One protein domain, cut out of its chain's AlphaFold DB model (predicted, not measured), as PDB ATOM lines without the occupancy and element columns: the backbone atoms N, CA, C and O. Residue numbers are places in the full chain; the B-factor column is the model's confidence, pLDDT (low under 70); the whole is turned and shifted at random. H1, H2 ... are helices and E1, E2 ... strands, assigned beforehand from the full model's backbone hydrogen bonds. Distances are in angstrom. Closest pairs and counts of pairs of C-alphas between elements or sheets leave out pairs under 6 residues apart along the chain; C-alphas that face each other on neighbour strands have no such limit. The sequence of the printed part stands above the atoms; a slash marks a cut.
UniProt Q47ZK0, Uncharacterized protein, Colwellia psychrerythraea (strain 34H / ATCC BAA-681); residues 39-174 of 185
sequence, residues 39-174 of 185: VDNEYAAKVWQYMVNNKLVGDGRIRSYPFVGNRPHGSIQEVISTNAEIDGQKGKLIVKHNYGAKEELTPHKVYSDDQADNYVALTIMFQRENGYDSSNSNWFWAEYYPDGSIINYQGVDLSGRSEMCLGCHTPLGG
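AT A GLANCE: This is residues 39 to 174 of the 185 residues of an uncharacterized protein of Colwellia psychrerythraea (strain 34H / ATCC BAA-681) (UniProt Q47ZK0). A twisted sheet of four antiparallel strands curls round the longest helix, H1; H3 packs on the opposite face by edge strand E4, and short H2 packs on one end of the sheet, at Ile 76 of E1. Two long stretches with no named element, residues 54 to 75 and 145 to 162, each pair briefly with an edge strand. The printed part has 136 residues, with three named helices and four named strands ordered H1 E1 E2 H2 E3 E4 H3; the sheet runs E1 E2 E3 E4, and the class is mixed. The whole is compact, with a radius of gyration of the C-alphas of 14.5 A and spans of 43, 31 and 29 A.

HOW THE PARTS SIT: Start at E1, residues 76 to 86, which bends by 73 degrees at residue 83 and forms a hairpin with E2, residues 89 to 99; find N 80 and O 95 within hydrogen-bond range, 2.9 A. E3, residues 119 to 127, is antiparallel to E2, with N 96 and O 123 at 2.8 A. E4, residues 139 to 144, makes a hairpin with E3, with N 124 and O 142 at 2.9 A. H1, residues 39 to 53, is on the sheet; the closest C-alphas of H1 and E4 are those of Ala 44 and Ala 142, 6.4 A. H3, residues 163 to 172, is on the opposite face; its closest C-alphas to E4 are Cys 165 and Trp 141, 7.4 A. Every O i to N i+4 pair is within hydrogen-bond range in H1 and in H2, residues 107 to 112, but 3 of 6 in H3.

IN THESE COORDINATES: Find C-alpha 39 at (112.217, 102.078, 134.301); from there H1 runs 21.4 A. E1 spans 27.9 A, E2 29.5 A and E3 24.6 A. H3 ends at C-alpha 172, (119.949, 111.523, 109.146).

THE WHOLE: The printed part has no cut; the links H1 to E1, E3 to E4 and E4 to H3 are long. Look for pLDDT under 70 at residues 101 to 103 and 115 to 117.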
ATOM      1  N   VAL A  39     113.451 102.186 135.103       96.06
ATOM      2  CA  VAL A  39     112.217 102.078 134.301       96.06
ATOM      3  C   VAL A  39     112.483 101.907 132.799       96.06
ATOM      4  O   VAL A  39     111.733 101.208 132.117       96.06
ATOM      5  N   ASP A  40     113.557 102.508 132.279       97.38
ATOM      6  CA  ASP A  40     113.947 102.360 130.877       97.38
ATOM      7  C   ASP A  40     114.459 100.934 130.629       97.38
ATOM      8  O   ASP A  40     114.061 100.288 129.660       97.38
ATOM      9  N   ASN A  41     115.266 100.409 131.557       97.88
ATOM     10  CA  ASN A  41     115.802  99.051 131.509       97.88
ATOM     11  C   ASN A  41     114.714  97.980 131.662       97.88
ATOM     12  O   ASN A  41     114.713  96.983 130.939       97.88
ATOM     13  N   GLU A  42     113.751  98.192 132.560       98.12
ATOM     14  CA  GLU A  42     112.576  97.325 132.695       98.12
ATOM     15  C   GLU A  42     111.760  97.288 131.400       98.12
ATOM     16  O   GLU A  42     111.294  96.225 130.980       98.12
ATOM     17  N   TYR A  43     111.602  98.434 130.732       98.19
ATOM     18  CA  TYR A  43     110.898  98.479 129.457       98.19
ATOM     19  C   TYR A  43     111.702  97.831 128.325       98.19
ATOM     20  O   TYR A  43     111.142  97.073 127.533       98.19
ATOM     21  N   ALA A  44     113.018  98.049 128.276       98.38
ATOM     22  CA  ALA A  44     113.913  97.369 127.343       98.38
ATOM     23  C   ALA A  44     113.810  95.839 127.477       98.38
ATOM     24  O   ALA A  44     113.680  95.138 126.474       98.38
ATOM     25  N   ALA A  45     113.736  95.307 128.700       98.38
ATOM     26  CA  ALA A  45     113.523  93.876 128.921       98.38
ATOM     27  C   ALA A  45     112.198  93.370 128.310       98.38
ATOM     28  O   ALA A  45     112.161  92.294 127.707       98.38
ATOM     29  N   LYS A  46     111.116  94.160 128.390       98.50
ATOM     30  CA  LYS A  46     109.836  93.837 127.729       98.50
ATOM     31  C   LYS A  46     109.969  93.833 126.204       98.50
ATOM     32  O   LYS A  46     109.430  92.940 125.550       98.50
ATOM     33  N   VAL A  47     110.704  94.793 125.638       98.50
ATOM     34  CA  VAL A  47     110.979  94.850 124.192       98.50
ATOM     35  C   VAL A  47     111.807  93.645 123.746       98.50
ATOM     36  O   VAL A  47     111.456  93.004 122.755       98.50
ATOM     37  N   TRP A  48     112.850  93.273 124.491       98.38
ATOM     38  CA  TRP A  48     113.640  92.071 124.220       98.38
ATOM     39  C   TRP A  48     112.775  90.809 124.209       98.38
ATOM     40  O   TRP A  48     112.787  90.055 123.234       98.38
ATOM     41  N   GLN A  49     111.946  90.619 125.238       98.25
ATOM     42  CA  GLN A  49     111.045  89.471 125.312       98.25
ATOM     43  C   GLN A  49     110.057  89.434 124.138       98.25
ATOM     44  O   GLN A  49     109.798  88.363 123.582       98.25
ATOM     45  N   TYR A  50     109.526  90.590 123.727       98.44
ATOM     46  CA  TYR A  50     108.694  90.686 122.530       98.44
ATOM     47  C   TYR A  50     109.454  90.214 121.285       98.44
ATOM     48  O   TYR A  50     108.928  89.407 120.517       98.44
ATOM     49  N   MET A  51     110.689  90.675 121.089       98.19
ATOM     50  CA  MET A  51     111.496  90.304 119.926       98.19
ATOM     51  C   MET A  51     111.816  88.808 119.891       98.19
ATOM     52  O   MET A  51     111.729  88.208 118.821       98.19
ATOM     53  N   VAL A  52     112.116  88.192 121.038       97.38
ATOM     54  CA  VAL A  52     112.307  86.736 121.146       97.38
ATOM     55  C   VAL A  52     111.030  86.002 120.731       97.38
ATOM     56  O   VAL A  52     111.054  85.162 119.832       97.38
ATOM     57  N   ASN A  53     109.889  86.364 121.324       97.81
ATOM     58  CA  ASN A  53     108.608  85.693 121.078       97.81
ATOM     59  C   ASN A  53     108.132  85.815 119.622       97.81
ATOM     60  O   ASN A  53     107.430  84.938 119.122       97.81
ATOM     61  N   ASN A  54     108.523  86.892 118.942       98.00
ATOM     62  CA  ASN A  54     108.133  87.181 117.563       98.00
ATOM     63  C   ASN A  54     109.227  86.848 116.540       98.00
ATOM     64  O   ASN A  54     109.121  87.260 115.386       98.00
ATOM     65  N   LYS A  55     110.264  86.092 116.937       96.44
ATOM     66  CA  LYS A  55     111.360  85.669 116.051       96.44
ATOM     67  C   LYS A  55     112.042  86.848 115.351       96.44
ATOM     68  O   LYS A  55     112.373  86.758 114.176       96.44
ATOM     69  N   LEU A  56     112.226  87.963 116.051       96.56
ATOM     70  CA  LEU A  56     112.993  89.115 115.563       96.56
ATOM     71  C   LEU A  56     114.454  89.064 116.014       96.56
ATOM     72  O   LEU A  56     115.274  89.783 115.460       96.56
ATOM     73  N   VAL A  57     114.767  88.213 116.992       94.56
ATOM     74  CA  VAL A  57     116.115  87.907 117.495       94.56
ATOM     75  C   VAL A  57     116.214  86.413 117.804       94.56
ATOM     76  O   VAL A  57     115.202  85.709 117.811       94.56
ATOM     77  N   GLY A  58     117.427  85.942 118.096       89.06
ATOM     78  CA  GLY A  58     117.690  84.544 118.431       89.06
ATOM     79  C   GLY A  58     117.777  83.628 117.210       89.06
ATOM     80  O   GLY A  58     117.713  84.071 116.061       89.06
ATOM     81  N   ASP A  59     117.958  82.338 117.480       87.00
ATOM     82  CA  ASP A  59     118.139  81.340 116.433       87.00
ATOM     83  C   ASP A  59     116.862  81.151 115.595       87.00
ATOM     84  O   ASP A  59     115.738  81.192 116.101       87.00
ATOM     85  N   GLY A  60     117.031  80.983 114.283       87.94
ATOM     86  CA  GLY A  60     115.911  80.857 113.344       87.94
ATOM     87  C   GLY A  60     115.009  82.097 113.224       87.94
ATOM     88  O   GLY A  60     113.862  81.971 112.778       87.94
ATOM     89  N   ARG A  61     115.489  83.285 113.621       92.69
ATOM     90  CA  ARG A  61     114.745  84.543 113.466       92.69
ATOM     91  C   ARG A  61     114.397  84.857 112.006       92.69
ATOM     92  O   ARG A  61     115.051  84.408 111.064       92.69
ATOM     93  N   ILE A  62     113.397  85.711 111.834       93.50
ATOM     94  CA  ILE A  62     113.092  86.389 110.578       93.50
ATOM     95  C   ILE A  62     114.284  87.267 110.205       93.50
ATOM     96  O   ILE A  62     114.840  87.968 111.051       93.50
ATOM     97  N   ARG A  63     114.655  87.233 108.924       90.56
ATOM     98  CA  ARG A  63     115.759  88.022 108.388       90.56
ATOM     99  C   ARG A  63     115.309  88.899 107.236       90.56
ATOM    100  O   ARG A  63     114.465  88.497 106.436       90.56
ATOM    101  N   SER A  64     115.917  90.073 107.135       91.94
ATOM    102  CA  SER A  64     115.953  90.842 105.891       91.94
ATOM    103  C   SER A  64     117.323  90.689 105.231       91.94
ATOM    104  O   SER A  64     118.249  90.121 105.813       91.94
ATOM    105  N   TYR A  65     117.456  91.139 103.983       91.31
ATOM    106  CA  TYR A  65     118.762  91.122 103.336       91.31
ATOM    107  C   TYR A  65     119.635  92.253 103.914       91.31
ATOM    108  O   TYR A  65     119.198  93.408 103.891       91.31
ATOM    109  N   PRO A  66     120.846  91.963 104.428       91.94
ATOM    110  CA  PRO A  66     121.724  92.983 104.976       91.94
ATOM    111  C   PRO A  66     122.222  93.955 103.902       91.94
ATOM    112  O   PRO A  66     122.197  93.681 102.702       91.94
ATOM    113  N   PHE A  67     122.760  95.084 104.335       90.50
ATOM    114  CA  PHE A  67     123.374  96.088 103.477       90.50
ATOM    115  C   PHE A  67     124.646  96.647 104.115       90.50
ATOM    116  O   PHE A  67     124.911  96.450 105.302       90.50
ATOM    117  N   VAL A  68     125.450  97.345 103.313       89.44
ATOM    118  CA  VAL A  68     126.655  98.019 103.806       89.44
ATOM    119  C   VAL A  68     126.248  99.165 104.728       89.44
ATOM    120  O   VAL A  68     125.593 100.116 104.303       89.44
ATOM    121  N   GLY A  69     126.611  99.028 105.997       85.19
ATOM    122  CA  GLY A  69     126.356 100.002 107.045       85.19
ATOM    123  C   GLY A  69     127.483 101.020 107.178       85.19
ATOM    124  O   GLY A  69     128.430 101.057 106.395       85.19
ATOM    125  N   ASN A  70     127.376 101.839 108.218       78.19
ATOM    126  CA  ASN A  70     128.404 102.786 108.620       78.19
ATOM    127  C   ASN A  70     128.616 102.704 110.131       78.19
ATOM    128  O   ASN A  70     127.700 102.381 110.893       78.19
ATOM    129  N   ARG A  71     129.823 103.075 110.570       75.31
ATOM    130  CA  ARG A  71     130.108 103.279 111.993       75.31
ATOM    131  C   ARG A  71     129.171 104.360 112.573       75.31
ATOM    132  O   ARG A  71     128.835 105.299 111.852       75.31
ATOM    133  N   PRO A  72     128.776 104.254 113.855       78.62
ATOM    134  CA  PRO A  72     129.272 103.293 114.850       78.62
ATOM    135  C   PRO A  72     128.606 101.906 114.802       78.62
ATOM    136  O   PRO A  72     129.139 100.966 115.379       78.62
ATOM    137  N   HIS A  73     127.509 101.742 114.064       80.62
ATOM    138  CA  HIS A  73     126.618 100.577 114.137       80.62
ATOM    139  C   HIS A  73     127.033  99.407 113.214       80.62
ATOM    140  O   HIS A  73     126.198  98.798 112.552       80.62
ATOM    141  N   GLY A  74     128.332  99.107 113.134       81.19
ATOM    142  CA  GLY A  74     128.873  98.004 112.323       81.19
ATOM    143  C   GLY A  74     129.058  98.313 110.829       81.19
ATOM    144  O   GLY A  74     128.514  99.277 110.287       81.19
ATOM    145  N   SER A  75     129.876  97.496 110.157       86.50
ATOM    146  CA  SER A  75     130.149  97.621 108.716       86.50
ATOM    147  C   SER A  75     129.036  97.037 107.846       86.50
ATOM    148  O   SER A  75     128.884  97.449 106.699       86.50
ATOM    149  N   ILE A  76     128.240  96.113 108.389       90.06
ATOM    150  CA  ILE A  76     127.064  95.528 107.744       90.06
ATOM    151  C   ILE A  76     125.873  95.651 108.698       90.06
ATOM    152  O   ILE A  76     126.009  95.428 109.899       90.06
ATOM    153  N   GLN A  77     124.708  96.005 108.167       92.00
ATOM    154  CA  GLN A  77     123.479  96.193 108.936       92.00
ATOM    155  C   GLN A  77     122.328  95.431 108.291       92.00
ATOM    156  O   GLN A  77     122.233  95.343 107.070       92.00
ATOM    157  N   GLU A  78     121.437  94.902 109.116       92.81
ATOM    158  CA  GLU A  78     120.183  94.285 108.691       92.81
ATOM    159  C   GLU A  78     119.049  94.949 109.474       92.81
ATOM    160  O   GLU A  78     119.114  95.039 110.701       92.81
ATOM    161  N   VAL A  79     118.031  95.450 108.775       94.00
ATOM    162  CA  VAL A  79     116.934  96.208 109.391       94.00
ATOM    163  C   VAL A  79     115.608  95.513 109.133       94.00
ATOM    164  O   VAL A  79     115.291  95.152 107.998       94.00
ATOM    165  N   ILE A  80     114.819  95.355 110.190       95.06
ATOM    166  CA  ILE A  80     113.443  94.869 110.145       95.06
ATOM    167  C   ILE A  80     112.558  95.951 110.758       95.06
ATOM    168  O   ILE A  80     112.850  96.451 111.840       95.06
ATOM    169  N   SER A  81     111.476  96.307 110.072       95.38
ATOM    170  CA  SER A  81     110.462  97.232 110.575       95.38
ATOM    171  C   SER A  81     109.127  96.506 110.652       95.38
ATOM    172  O   SER A  81     108.683  95.918 109.669       95.38
ATOM    173  N   THR A  82     108.472  96.569 111.805       96.44
ATOM    174  CA  THR A  82     107.163  95.954 112.046       96.44
ATOM    175  C   THR A  82     106.322  96.834 112.962       96.44
ATOM    176  O   THR A  82     106.842  97.720 113.630       96.44
ATOM    177  N   ASN A  83     105.022  96.571 113.034       98.00
ATOM    178  CA  ASN A  83     104.220  97.022 114.167       98.00
ATOM    179  C   ASN A  83     104.363  96.018 115.314       98.00
ATOM    180  O   ASN A  83     104.519  94.816 115.077       98.00
ATOM    181  N   ALA A  84     104.317  96.518 116.542       98.06
ATOM    182  CA  ALA A  84     104.396  95.727 117.756       98.06
ATOM    183  C   ALA A  84     103.388  96.219 118.793       98.06
ATOM    184  O   ALA A  84     103.036  97.398 118.816       98.06
ATOM    185  N   GLU A  85     102.940  95.302 119.647       98.25
ATOM    186  CA  GLU A  85     102.177  95.612 120.851       98.25
ATOM    187  C   GLU A  85     102.974  95.137 122.067       98.25
ATOM    188  O   GLU A  85     103.167  93.936 122.265       98.25
ATOM    189  N   ILE A  86     103.489  96.084 122.850       97.94
ATOM    190  CA  ILE A  86     104.383  95.831 123.982       97.94
ATOM    191  C   ILE A  86     103.791  96.533 125.196       97.94
ATOM    192  O   ILE A  86     103.619  97.749 125.194       97.94
ATOM    193  N   ASP A  87     103.460  95.761 126.234       94.62
ATOM    194  CA  ASP A  87     102.836  96.285 127.460       94.62
ATOM    195  C   ASP A  87     101.510  97.031 127.190       94.62
ATOM    196  O   ASP A  87     101.225  98.079 127.766       94.62
ATOM    197  N   GLY A  88     100.722  96.518 126.237       95.19
ATOM    198  CA  GLY A  88      99.467  97.128 125.779       95.19
ATOM    199  C   GLY A  88      99.639  98.361 124.885       95.19
ATOM    200  O   GLY A  88      98.641  98.930 124.447       95.19
ATOM    201  N   GLN A  89     100.878  98.772 124.587       96.25
ATOM    202  CA  GLN A  89     101.161  99.904 123.705       96.25
ATOM    203  C   GLN A  89     101.452  99.431 122.293       96.25
ATOM    204  O   GLN A  89     102.356  98.627 122.074       96.25
ATOM    205  N   LYS A  90     100.690  99.956 121.333       97.94
ATOM    206  CA  LYS A  90     100.900  99.709 119.907       97.94
ATOM    207  C   LYS A  90     101.813 100.776 119.329       97.94
ATOM    208  O   LYS A  90     101.539 101.962 119.484       97.94
ATOM    209  N   GLY A  91     102.834 100.346 118.606       97.44
ATOM    210  CA  GLY A  91     103.769 101.254 117.962       97.44
ATOM    211  C   GLY A  91     104.593 100.567 116.889       97.44
ATOM    212  O   GLY A  91     104.613  99.337 116.776       97.44
ATOM    213  N   LYS A  92     105.286 101.374 116.091       97.62
ATOM    214  CA  LYS A  92     106.299 100.877 115.167       97.62
ATOM    215  C   LYS A  92     107.527 100.420 115.952       97.62
ATOM    216  O   LYS A  92     107.995 101.125 116.843       97.62
ATOM    217  N   LEU A  93     108.046  99.249 115.602       98.06
ATOM    218  CA  LEU A  93     109.302  98.690 116.085       98.06
ATOM    219  C   LEU A  93     110.265  98.548 114.906       98.06
ATOM    220  O   LEU A  93     109.983  97.828 113.945       98.06
ATOM    221  N   ILE A  94     111.415  99.202 115.008       97.06
ATOM    222  CA  ILE A  94     112.545  99.029 114.100       97.06
ATOM    223  C   ILE A  94     113.620  98.267 114.855       97.06
ATOM    224  O   ILE A  94     114.033  98.676 115.938       97.06
ATOM    225  N   VAL A  95     114.075  97.169 114.266       96.75
ATOM    226  CA  VAL A  95     115.125  96.308 114.800       96.75
ATOM    227  C   VAL A  95     116.293  96.320 113.830       96.75
ATOM    228  O   VAL A  95     116.155  95.898 112.681       96.75
ATOM    229  N   LYS A  96     117.446  96.803 114.289       94.94
ATOM    230  CA  LYS A  96     118.686  96.856 113.522       94.94
ATOM    231  C   LYS A  96     119.703  95.892 114.121       94.94
ATOM    232  O   LYS A  96     120.146  96.061 115.253       94.94
ATOM    233  N   HIS A  97     120.074  94.887 113.344       93.94
ATOM    234  CA  HIS A  97     121.152  93.963 113.666       93.94
ATOM    235  C   HIS A  97     122.456  94.524 113.098       93.94
ATOM    236  O   HIS A  97     122.555  94.749 111.888       93.94
ATOM    237  N   ASN A  98     123.438  94.750 113.968       91.81
ATOM    238  CA  ASN A  98     124.722  95.339 113.607       91.81
ATOM    239  C   ASN A  98     125.796  94.255 113.541       91.81
ATOM    240  O   ASN A  98     126.009  93.512 114.505       91.81
ATOM    241  N   TYR A  99     126.500  94.190 112.414       89.94
ATOM    242  CA  TYR A  99     127.504  93.171 112.143       89.94
ATOM    243  C   TYR A  99     128.880  93.768 111.852       89.94
ATOM    244  O   TYR A  99     129.018  94.791 111.175       89.94
ATOM    245  N   GLY A 100     129.900  93.028 112.288       74.00
ATOM    246  CA  GLY A 100     131.275  93.166 111.828       74.00
ATOM    247  C   GLY A 100     132.152  94.159 112.594       74.00
ATOM    248  O   GLY A 100     131.862  95.349 112.695       74.00
ATOM    249  N   ALA A 101     133.310  93.644 113.019       58.50
ATOM    250  CA  ALA A 101     134.570  94.374 113.203       58.50
ATOM    251  C   ALA A 101     135.701  93.809 112.306       58.50
ATOM    252  O   ALA A 101     136.829  94.291 112.356       58.50
ATOM    253  N   LYS A 102     135.404  92.770 111.508       60.69
ATOM    254  CA  LYS A 102     136.358  92.070 110.639       60.69
ATOM    255  C   LYS A 102     136.456  92.780 109.287       60.69
ATOM    256  O   LYS A 102     135.430  93.177 108.726       60.69
ATOM    257  N   GLU A 103     137.673  92.915 108.769       59.19
ATOM    258  CA  GLU A 103     137.893  93.359 107.391       59.19
ATOM    259  C   GLU A 103     137.255  92.345 106.416       59.19
ATOM    260  O   GLU A 103     137.153  91.159 106.725       59.19
ATOM    261  N   GLU A 104     136.759  92.824 105.269       73.50
ATOM    262  CA  GLU A 104     136.160  92.017 104.180       73.50
ATOM    263  C   GLU A 104     134.770  91.386 104.422       73.50
ATOM    264  O   GLU A 104     134.292  90.596 103.603       73.50
ATOM    265  N   LEU A 105     134.059  91.740 105.499       83.31
ATOM    266  CA  LEU A 105     132.680  91.276 105.693       83.31
ATOM    267  C   LEU A 105     131.740  91.861 104.617       83.31
ATOM    268  O   LEU A 105     131.714  93.072 104.399       83.31
ATOM    269  N   THR A 106     130.941  91.013 103.961       88.25
ATOM    270  CA  THR A 106     129.967  91.425 102.931       88.25
ATOM    271  C   THR A 106     128.534  91.080 103.347       88.25
ATOM    272  O   THR A 106     128.343  90.136 104.120       88.25
ATOM    273  N   PRO A 107     127.504  91.773 102.814       90.31
ATOM    274  CA  PRO A 107     126.111  91.438 103.104       90.31
ATOM    275  C   PRO A 107     125.753  89.983 102.798       90.31
ATOM    276  O   PRO A 107     125.094  89.329 103.599       90.31
ATOM    277  N   HIS A 108     126.242  89.462 101.667       89.19
ATOM    278  CA  HIS A 108     125.996  88.080 101.264       89.19
ATOM    279  C   HIS A 108     126.571  87.094 102.282       89.19
ATOM    280  O   HIS A 108     125.867  86.181 102.697       89.19
ATOM    281  N   LYS A 109     127.804  87.331 102.747       87.75
ATOM    282  CA  LYS A 109     128.451  86.487 103.752       87.75
ATOM    283  C   LYS A 109     127.716  86.517 105.096       87.75
ATOM    284  O   LYS A 109     127.455  85.473 105.671       87.75
ATOM    285  N   VAL A 110     127.301  87.697 105.563       88.50
ATOM    286  CA  VAL A 110     126.472  87.831 106.781       88.50
ATOM    287  C   VAL A 110     125.135  87.103 106.647       88.50
ATOM    288  O   VAL A 110     124.572  86.624 107.633       88.50
ATOM    289  N   TYR A 111     124.590  87.047 105.436       87.69
ATOM    290  CA  TYR A 111     123.341  86.353 105.183       87.69
ATOM    291  C   TYR A 111     123.512  84.828 105.114       87.69
ATOM    292  O   TYR A 111     122.626  84.113 105.578       87.69
ATOM    293  N   SER A 112     124.631  84.335 104.570       84.38
ATOM    294  CA  SER A 112     124.905  82.902 104.385       84.38
ATOM    295  C   SER A 112     125.550  82.200 105.581       84.38
ATOM    296  O   SER A 112     125.361  80.996 105.729       84.38
ATOM    297  N   ASP A 113     126.340  82.917 106.383       80.06
ATOM    298  CA  ASP A 113     127.051  82.366 107.543       80.06
ATOM    299  C   ASP A 113     126.109  82.205 108.752       80.06
ATOM    300  O   ASP A 113     124.981  82.717 108.766       80.06
ATOM    301  N   ASP A 114     126.590  81.517 109.794       70.88
ATOM    302  CA  ASP A 114     125.900  81.469 111.083       70.88
ATOM    303  C   ASP A 114     125.708  82.895 111.631       70.88
ATOM    304  O   ASP A 114     126.605  83.746 111.599       70.88
ATOM    305  N   GLN A 115     124.498  83.160 112.124       68.56
ATOM    306  CA  GLN A 115     124.064  84.474 112.583       68.56
ATOM    307  C   GLN A 115     124.941  85.014 113.718       68.56
ATOM    308  O   GLN A 115     125.092  86.234 113.824       68.56
ATOM    309  N   ALA A 116     125.506  84.134 114.550       69.56
ATOM    310  CA  ALA A 116     126.258  84.512 115.744       69.56
ATOM    311  C   ALA A 116     127.681  85.018 115.443       69.56
ATOM    312  O   ALA A 116     128.184  85.892 116.149       69.56
ATOM    313  N   ASP A 117     128.322  84.542 114.373       69.88
ATOM    314  CA  ASP A 117     129.778  84.667 114.174       69.88
ATOM    315  C   ASP A 117     130.290  86.094 113.919       69.88
ATOM    316  O   ASP A 117     131.504  86.354 113.924       69.88
ATOM    317  N   ASN A 118     129.379  87.034 113.664       73.88
ATOM    318  CA  ASN A 118     129.702  88.414 113.305       73.88
ATOM    319  C   ASN A 118     128.799  89.449 113.983       73.88
ATOM    320  O   ASN A 118     128.897  90.635 113.658       73.88
ATOM    321  N   TYR A 119     127.905  89.014 114.869       80.56
ATOM    322  CA  TYR A 119     126.918  89.874 115.500       80.56
ATOM    323  C   TYR A 119     127.539  90.682 116.640       80.56
ATOM    324  O   TYR A 119     128.158  90.120 117.541       80.56
ATOM    325  N   VAL A 120     127.393  92.005 116.586       83.75
ATOM    326  CA  VAL A 120     128.007  92.920 117.560       83.75
ATOM    327  C   VAL A 120     126.973  93.410 118.561       83.75
ATOM    328  O   VAL A 120     127.182  93.305 119.766       83.75
ATOM    329  N   ALA A 121     125.864  93.946 118.057       89.81
ATOM    330  CA  ALA A 121     124.824  94.549 118.874       89.81
ATOM    331  C   ALA A 121     123.479  94.574 118.137       89.81
ATOM    332  O   ALA A 121     123.425  94.577 116.901       89.81
ATOM    333  N   LEU A 122     122.400  94.652 118.912       93.12
ATOM    334  CA  LEU A 122     121.064  95.003 118.445       93.12
ATOM    335  C   LEU A 122     120.794  96.462 118.785       93.12
ATOM    336  O   LEU A 122     120.872  96.812 119.954       93.12
ATOM    337  N   THR A 123     120.359  97.279 117.834       94.62
ATOM    338  CA  THR A 123     119.790  98.601 118.137       94.62
ATOM    339  C   THR A 123     118.313  98.605 117.780       94.62
ATOM    340  O   THR A 123     117.939  98.138 116.703       94.62
ATOM    341  N   ILE A 124     117.466  99.147 118.654       96.75
ATOM    342  CA  ILE A 124     116.030  99.266 118.392       96.75
ATOM    343  C   ILE A 124     115.524 100.690 118.522       96.75
ATOM    344  O   ILE A 124     116.089 101.516 119.241       96.75
ATOM    345  N   MET A 125     114.399 100.920 117.852       96.88
ATOM    346  CA  MET A 125     113.514 102.056 118.065       96.88
ATOM    347  C   MET A 125     112.092 101.529 118.219       96.88
ATOM    348  O   MET A 125     111.618 100.807 117.343       96.88
ATOM    349  N   PHE A 126     111.407 101.885 119.301       98.12
ATOM    350  CA  PHE A 126     109.994 101.576 119.501       98.12
ATOM    351  C   PHE A 126     109.193 102.849 119.767       98.12
ATOM    352  O   PHE A 126     109.532 103.617 120.666       98.12
ATOM    353  N   GLN A 127     108.137 103.085 118.996       96.75
ATOM    354  CA  GLN A 127     107.234 104.215 119.210       96.75
ATOM    355  C   GLN A 127     106.348 103.951 120.430       96.75
ATOM    356  O   GLN A 127     105.535 103.029 120.433       96.75
ATOM    357  N   ARG A 128     106.517 104.772 121.464       96.81
ATOM    358  CA  ARG A 128     105.724 104.755 122.694       96.81
ATOM    359  C   ARG A 128     104.445 105.575 122.554       96.81
ATOM    360  O   ARG A 128     104.195 106.229 121.544       96.81
ATOM    361  N   GLU A 129     103.638 105.537 123.606       96.00
ATOM    362  CA  GLU A 129     102.433 106.336 123.762       96.00
ATOM    363  C   GLU A 129     102.677 107.844 123.579       96.00
ATOM    364  O   GLU A 129     103.760 108.375 123.850       96.00
ATOM    365  N   ASN A 130     101.631 108.556 123.151       95.12
ATOM    366  CA  ASN A 130     101.660 110.010 123.023       95.12
ATOM    367  C   ASN A 130     102.059 110.665 124.352       95.12
ATOM    368  O   ASN A 130     101.423 110.427 125.378       95.12
ATOM    369  N   GLY A 131     103.067 111.536 124.313       94.75
ATOM    370  CA  GLY A 131     103.555 112.235 125.501       94.75
ATOM    371  C   GLY A 131     104.792 111.606 126.137       94.75
ATOM    372  O   GLY A 131     105.379 112.237 127.011       94.75
ATOM    373  N   TYR A 132     105.221 110.419 125.695       94.88
ATOM    374  CA  TYR A 132     106.449 109.796 126.191       94.88
ATOM    375  C   TYR A 132     107.689 110.656 125.890       94.88
ATOM    376  O   TYR A 132     108.496 110.942 126.779       94.88
ATOM    377  N   ASP A 133     107.817 111.095 124.636       93.88
ATOM    378  CA  ASP A 133     108.875 111.995 124.176       93.88
ATOM    379  C   ASP A 133     108.394 112.768 122.942       93.88
ATOM    380  O   ASP A 133     108.836 112.543 121.814       93.88
ATOM    381  N   SER A 134     107.416 113.653 123.145       92.75
ATOM    382  CA  SER A 134     106.733 114.360 122.053       92.75
ATOM    383  C   SER A 134     107.673 115.188 121.173       92.75
ATOM    384  O   SER A 134     107.379 115.396 120.000       92.75
ATOM    385  N   SER A 135     108.804 115.653 121.712       90.12
ATOM    386  CA  SER A 135     109.847 116.359 120.953       90.12
ATOM    387  C   SER A 135     110.624 115.454 119.998       90.12
ATOM    388  O   SER A 135     111.261 115.943 119.068       90.12
ATOM    389  N   ASN A 136     110.580 114.141 120.224       91.12
ATOM    390  CA  ASN A 136     111.351 113.149 119.489       91.12
ATOM    391  C   ASN A 136     110.468 112.008 118.978       91.12
ATOM    392  O   ASN A 136     110.887 110.851 118.973       91.12
ATOM    393  N   SER A 137     109.244 112.340 118.562       93.00
ATOM    394  CA  SER A 137     108.301 111.404 117.932       93.00
ATOM    395  C   SER A 137     107.990 110.171 118.797       93.00
ATOM    396  O   SER A 137     107.689 109.096 118.286       93.00
ATOM    397  N   ASN A 138     108.055 110.332 120.126       95.25
ATOM    398  CA  ASN A 138     107.822 109.296 121.137       95.25
ATOM    399  C   ASN A 138     108.726 108.059 120.994       95.25
ATOM    400  O   ASN A 138     108.343 106.962 121.401       95.25
ATOM    401  N   TRP A 139     109.928 108.209 120.437       96.31
ATOM    402  CA  TRP A 139     110.846 107.086 120.271       96.31
ATOM    403  C   TRP A 139     111.494 106.652 121.589       96.31
ATOM    404  O   TRP A 139     112.224 107.406 122.234       96.31
ATOM    405  N   PHE A 140     111.281 105.390 121.950       97.50
ATOM    406  CA  PHE A 140     112.103 104.645 122.895       97.50
ATOM    407  C   PHE A 140     113.253 103.970 122.148       97.50
ATOM    408  O   PHE A 140     113.032 103.299 121.139       97.50
ATOM    409  N   TRP A 141     114.467 104.108 122.669       97.31
ATOM    410  CA  TRP A 141     115.681 103.531 122.100       97.31
ATOM    411  C   TRP A 141     116.222 102.462 123.034       97.31
ATOM    412  O   TRP A 141     116.109 102.606 124.249       97.31
ATOM    413  N   ALA A 142     116.836 101.417 122.488       97.44
ATOM    414  CA  ALA A 142     117.698 100.553 123.281       97.44
ATOM    415  C   ALA A 142     118.790  99.900 122.432       97.44
ATOM    416  O   ALA A 142     118.583  99.652 121.241       97.44
ATOM    417  N   GLU A 143     119.924  99.600 123.057       95.88
ATOM    418  CA  GLU A 143     120.980  98.789 122.463       95.88
ATOM    419  C   GLU A 143     121.298  97.576 123.340       95.88
ATOM    420  O   GLU A 143     121.456  97.706 124.554       95.88
ATOM    421  N   TYR A 144     121.382  96.399 122.722       96.12
ATOM    422  CA  TYR A 144     121.572  95.124 123.409       96.12
ATOM    423  C   TYR A 144     122.796  94.384 122.884       96.12
ATOM    424  O   TYR A 144     123.087  94.402 121.684       96.12
ATOM    425  N   TYR A 145     123.452  93.651 123.773       93.19
ATOM    426  CA  TYR A 145     124.309  92.538 123.395       93.19
ATOM    427  C   TYR A 145     123.471  91.368 122.841       93.19
ATOM    428  O   TYR A 145     122.261  91.306 123.073       93.19
ATOM    429  N   PRO A 146     124.088  90.406 122.122       90.25
ATOM    430  CA  PRO A 146     123.396  89.206 121.632       90.25
ATOM    431  C   PRO A 146     122.627  88.397 122.683       90.25
ATOM    432  O   PRO A 146     121.688  87.691 122.326       90.25
ATOM    433  N   ASP A 147     123.007  88.485 123.956       92.19
ATOM    434  CA  ASP A 147     122.323  87.800 125.057       92.19
ATOM    435  C   ASP A 147     121.092  88.559 125.589       92.19
ATOM    436  O   ASP A 147     120.372  88.042 126.444       92.19
ATOM    437  N   GLY A 148     120.831  89.765 125.079       94.69
ATOM    438  CA  GLY A 148     119.731  90.623 125.505       94.69
ATOM    439  C   GLY A 148     120.047  91.528 126.688       94.69
ATOM    440  O   GLY A 148     119.166  92.267 127.128       94.69
ATOM    441  N   SER A 149     121.275  91.509 127.209       96.56
ATOM    442  CA  SER A 149     121.707  92.508 128.184       96.56
ATOM    443  C   SER A 149     121.871  93.874 127.512       96.56
ATOM    444  O   SER A 149     122.298  93.975 126.361       96.56
ATOM    445  N   ILE A 150     121.486  94.936 128.217       97.38
ATOM    446  CA  ILE A 150     121.548  96.310 127.704       97.38
ATOM    447  C   ILE A 150     123.009  96.762 127.709       97.38
ATOM    448  O   ILE A 150     123.730  96.548 128.684       97.38
ATOM    449  N   ILE A 151     123.451  97.391 126.624       94.50
ATOM    450  CA  ILE A 151     124.810  97.921 126.530       94.50
ATOM    451  C   ILE A 151     124.950  99.132 127.455       94.50
ATOM    452  O   ILE A 151     124.166 100.078 127.376       94.50
ATOM    453  N   ASN A 152     125.991  99.130 128.289       93.75
ATOM    454  CA  ASN A 152     126.398 100.294 129.067       93.75
ATOM    455  C   ASN A 152     127.496 101.062 128.326       93.75
ATOM    456  O   ASN A 152     128.539 100.501 127.979       93.75
ATOM    457  N   TYR A 153     127.287 102.358 128.118       89.75
ATOM    458  CA  TYR A 153     128.279 103.244 127.528       89.75
ATOM    459  C   TYR A 153     128.580 104.401 128.476       89.75
ATOM    460  O   TYR A 153     127.710 105.205 128.801       89.75
ATOM    461  N   GLN A 154     129.839 104.491 128.912       90.00
ATOM    462  CA  GLN A 154     130.318 105.533 129.832       90.00
ATOM    463  C   GLN A 154     129.475 105.661 131.117       90.00
ATOM    464  O   GLN A 154     129.265 106.758 131.626       90.00
ATOM    465  N   GLY A 155     129.000 104.534 131.658       89.88
ATOM    466  CA  GLY A 155     128.211 104.508 132.890       89.88
ATOM    467  C   GLY A 155     126.714 104.740 132.688       89.88
ATOM    468  O   GLY A 155     125.988 104.765 133.677       89.88
ATOM    469  N   VAL A 156     126.239 104.864 131.446       91.94
ATOM    470  CA  VAL A 156     124.814 105.007 131.121       91.94
ATOM    471  C   VAL A 156     124.358 103.807 130.301       91.94
ATOM    472  O   VAL A 156     124.934 103.508 129.254       91.94
ATOM    473  N   ASP A 157     123.318 103.124 130.770       95.50
ATOM    474  CA  ASP A 157     122.670 102.071 129.991       95.50
ATOM    475  C   ASP A 157     121.956 102.689 128.787       95.50
ATOM    476  O   ASP A 157     121.220 103.673 128.906       95.50
ATOM    477  N   LEU A 158     122.180 102.119 127.606       95.00
ATOM    478  CA  LEU A 158     121.598 102.593 126.357       95.00
ATOM    479  C   LEU A 158     120.152 102.106 126.243       95.00
ATOM    480  O   LEU A 158     119.857 101.194 125.478       95.00
ATOM    481  N   SER A 159     119.254 102.712 127.018       97.25
ATOM    482  CA  SER A 159     117.811 102.460 127.005       97.25
ATOM    483  C   SER A 159     117.021 103.747 127.293       97.25
ATOM    484  O   SER A 159     117.480 104.629 128.018       97.25
ATOM    485  N   GLY A 160     115.819 103.894 126.737       96.75
ATOM    486  CA  GLY A 160     114.951 105.047 127.002       96.75
ATOM    487  C   GLY A 160     115.152 106.214 126.034       96.75
ATOM    488  O   GLY A 160     115.303 106.021 124.826       96.75
ATOM    489  N   ARG A 161     115.083 107.451 126.545       95.00
ATOM    490  CA  ARG A 161     115.217 108.686 125.744       95.00
ATOM    491  C   ARG A 161     116.691 109.042 125.581       95.00
ATOM    492  O   ARG A 161     117.245 109.843 126.329       95.00
ATOM    493  N   SER A 162     117.357 108.359 124.657       90.69
ATOM    494  CA  SER A 162     118.801 108.490 124.467       90.69
ATOM    495  C   SER A 162     119.162 109.710 123.613       90.69
ATOM    496  O   SER A 162     119.053 109.671 122.388       90.69
ATOM    497  N   GLU A 163     119.670 110.772 124.248       87.56
ATOM    498  CA  GLU A 163     120.235 111.948 123.554       87.56
ATOM    499  C   GLU A 163     121.368 111.566 122.593       87.56
ATOM    500  O   GLU A 163     121.537 112.165 121.533       87.56
ATOM    501  N   MET A 164     122.124 110.523 122.934       87.69
ATOM    502  CA  MET A 164     123.186 109.997 122.082       87.69
ATOM    503  C   MET A 164     122.641 109.453 120.762       87.69
ATOM    504  O   MET A 164     123.182 109.754 119.699       87.69
ATOM    505  N   CYS A 165     121.554 108.680 120.821       90.06
ATOM    506  CA  CYS A 165     120.894 108.175 119.622       90.06
ATOM    507  C   CYS A 165     120.299 109.339 118.818       90.06
ATOM    508  O   CYS A 165     120.500 109.430 117.605       90.06
ATOM    509  N   LEU A 166     119.636 110.279 119.500       88.56
ATOM    510  CA  LEU A 166     119.022 111.451 118.875       88.56
ATOM    511  C   LEU A 166     120.036 112.343 118.155       88.56
ATOM    512  O   LEU A 166     119.727 112.832 117.066       88.56
ATOM    513  N   GLY A 167     121.237 112.521 118.709       87.44
ATOM    514  CA  GLY A 167     122.287 113.356 118.125       87.44
ATOM    515  C   GLY A 167     122.689 112.932 116.710       87.44
ATOM    516  O   GLY A 167     122.906 113.786 115.851       87.44
ATOM    517  N   CYS A 168     122.725 111.625 116.430       87.06
ATOM    518  CA  CYS A 168     123.020 111.108 115.091       87.06
ATOM    519  C   CYS A 168     121.764 110.911 114.234       87.06
ATOM    520  O   CYS A 168     121.805 111.139 113.027       87.06
ATOM    521  N   HIS A 169     120.643 110.499 114.826       89.12
ATOM    522  CA  HIS A 169     119.439 110.158 114.066       89.12
ATOM    523  C   HIS A 169     118.622 111.375 113.619       89.12
ATOM    524  O   HIS A 169     118.010 111.339 112.552       89.12
ATOM    525  N   THR A 170     118.642 112.467 114.389       87.81
ATOM    526  CA  THR A 170     117.954 113.718 114.036       87.81
ATOM    527  C   THR A 170     118.354 114.258 112.661       87.81
ATOM    528  O   THR A 170     117.458 114.527 111.864       87.81
ATOM    529  N   PRO A 171     119.652 114.407 112.333       84.06
ATOM    530  CA  PRO A 171     120.051 114.907 111.019       84.06
ATOM    531  C   PRO A 171     119.899 113.883 109.882       84.06
ATOM    532  O   PRO A 171     119.826 114.293 108.727       84.06
ATOM    533  N   LEU A 172     119.882 112.575 110.172       80.94
ATOM    534  CA  LEU A 172     119.949 111.523 109.146       80.94
ATOM    535  C   LEU A 172     118.588 110.943 108.738       80.94
ATOM    536  O   LEU A 172     118.439 110.522 107.596       80.94
ATOM    537  N   GLY A 173     117.620 110.877 109.655       74.81
ATOM    538  CA  GLY A 173     116.388 110.102 109.456       74.81
ATOM    539  C   GLY A 173     115.118 110.906 109.174       74.81
ATOM    540  O   GLY A 173     114.026 110.345 109.209       74.81
ATOM    541  N   GLY A 174     115.233 112.215 108.929       75.38
ATOM    542  CA  GLY A 174     114.079 113.091 108.702       75.38
ATOM    543  C   GLY A 174     113.184 113.251 109.939       75.38
ATOM    544  O   GLY A 174     113.646 113.102 111.071       75.38
TER     545      GLY A 174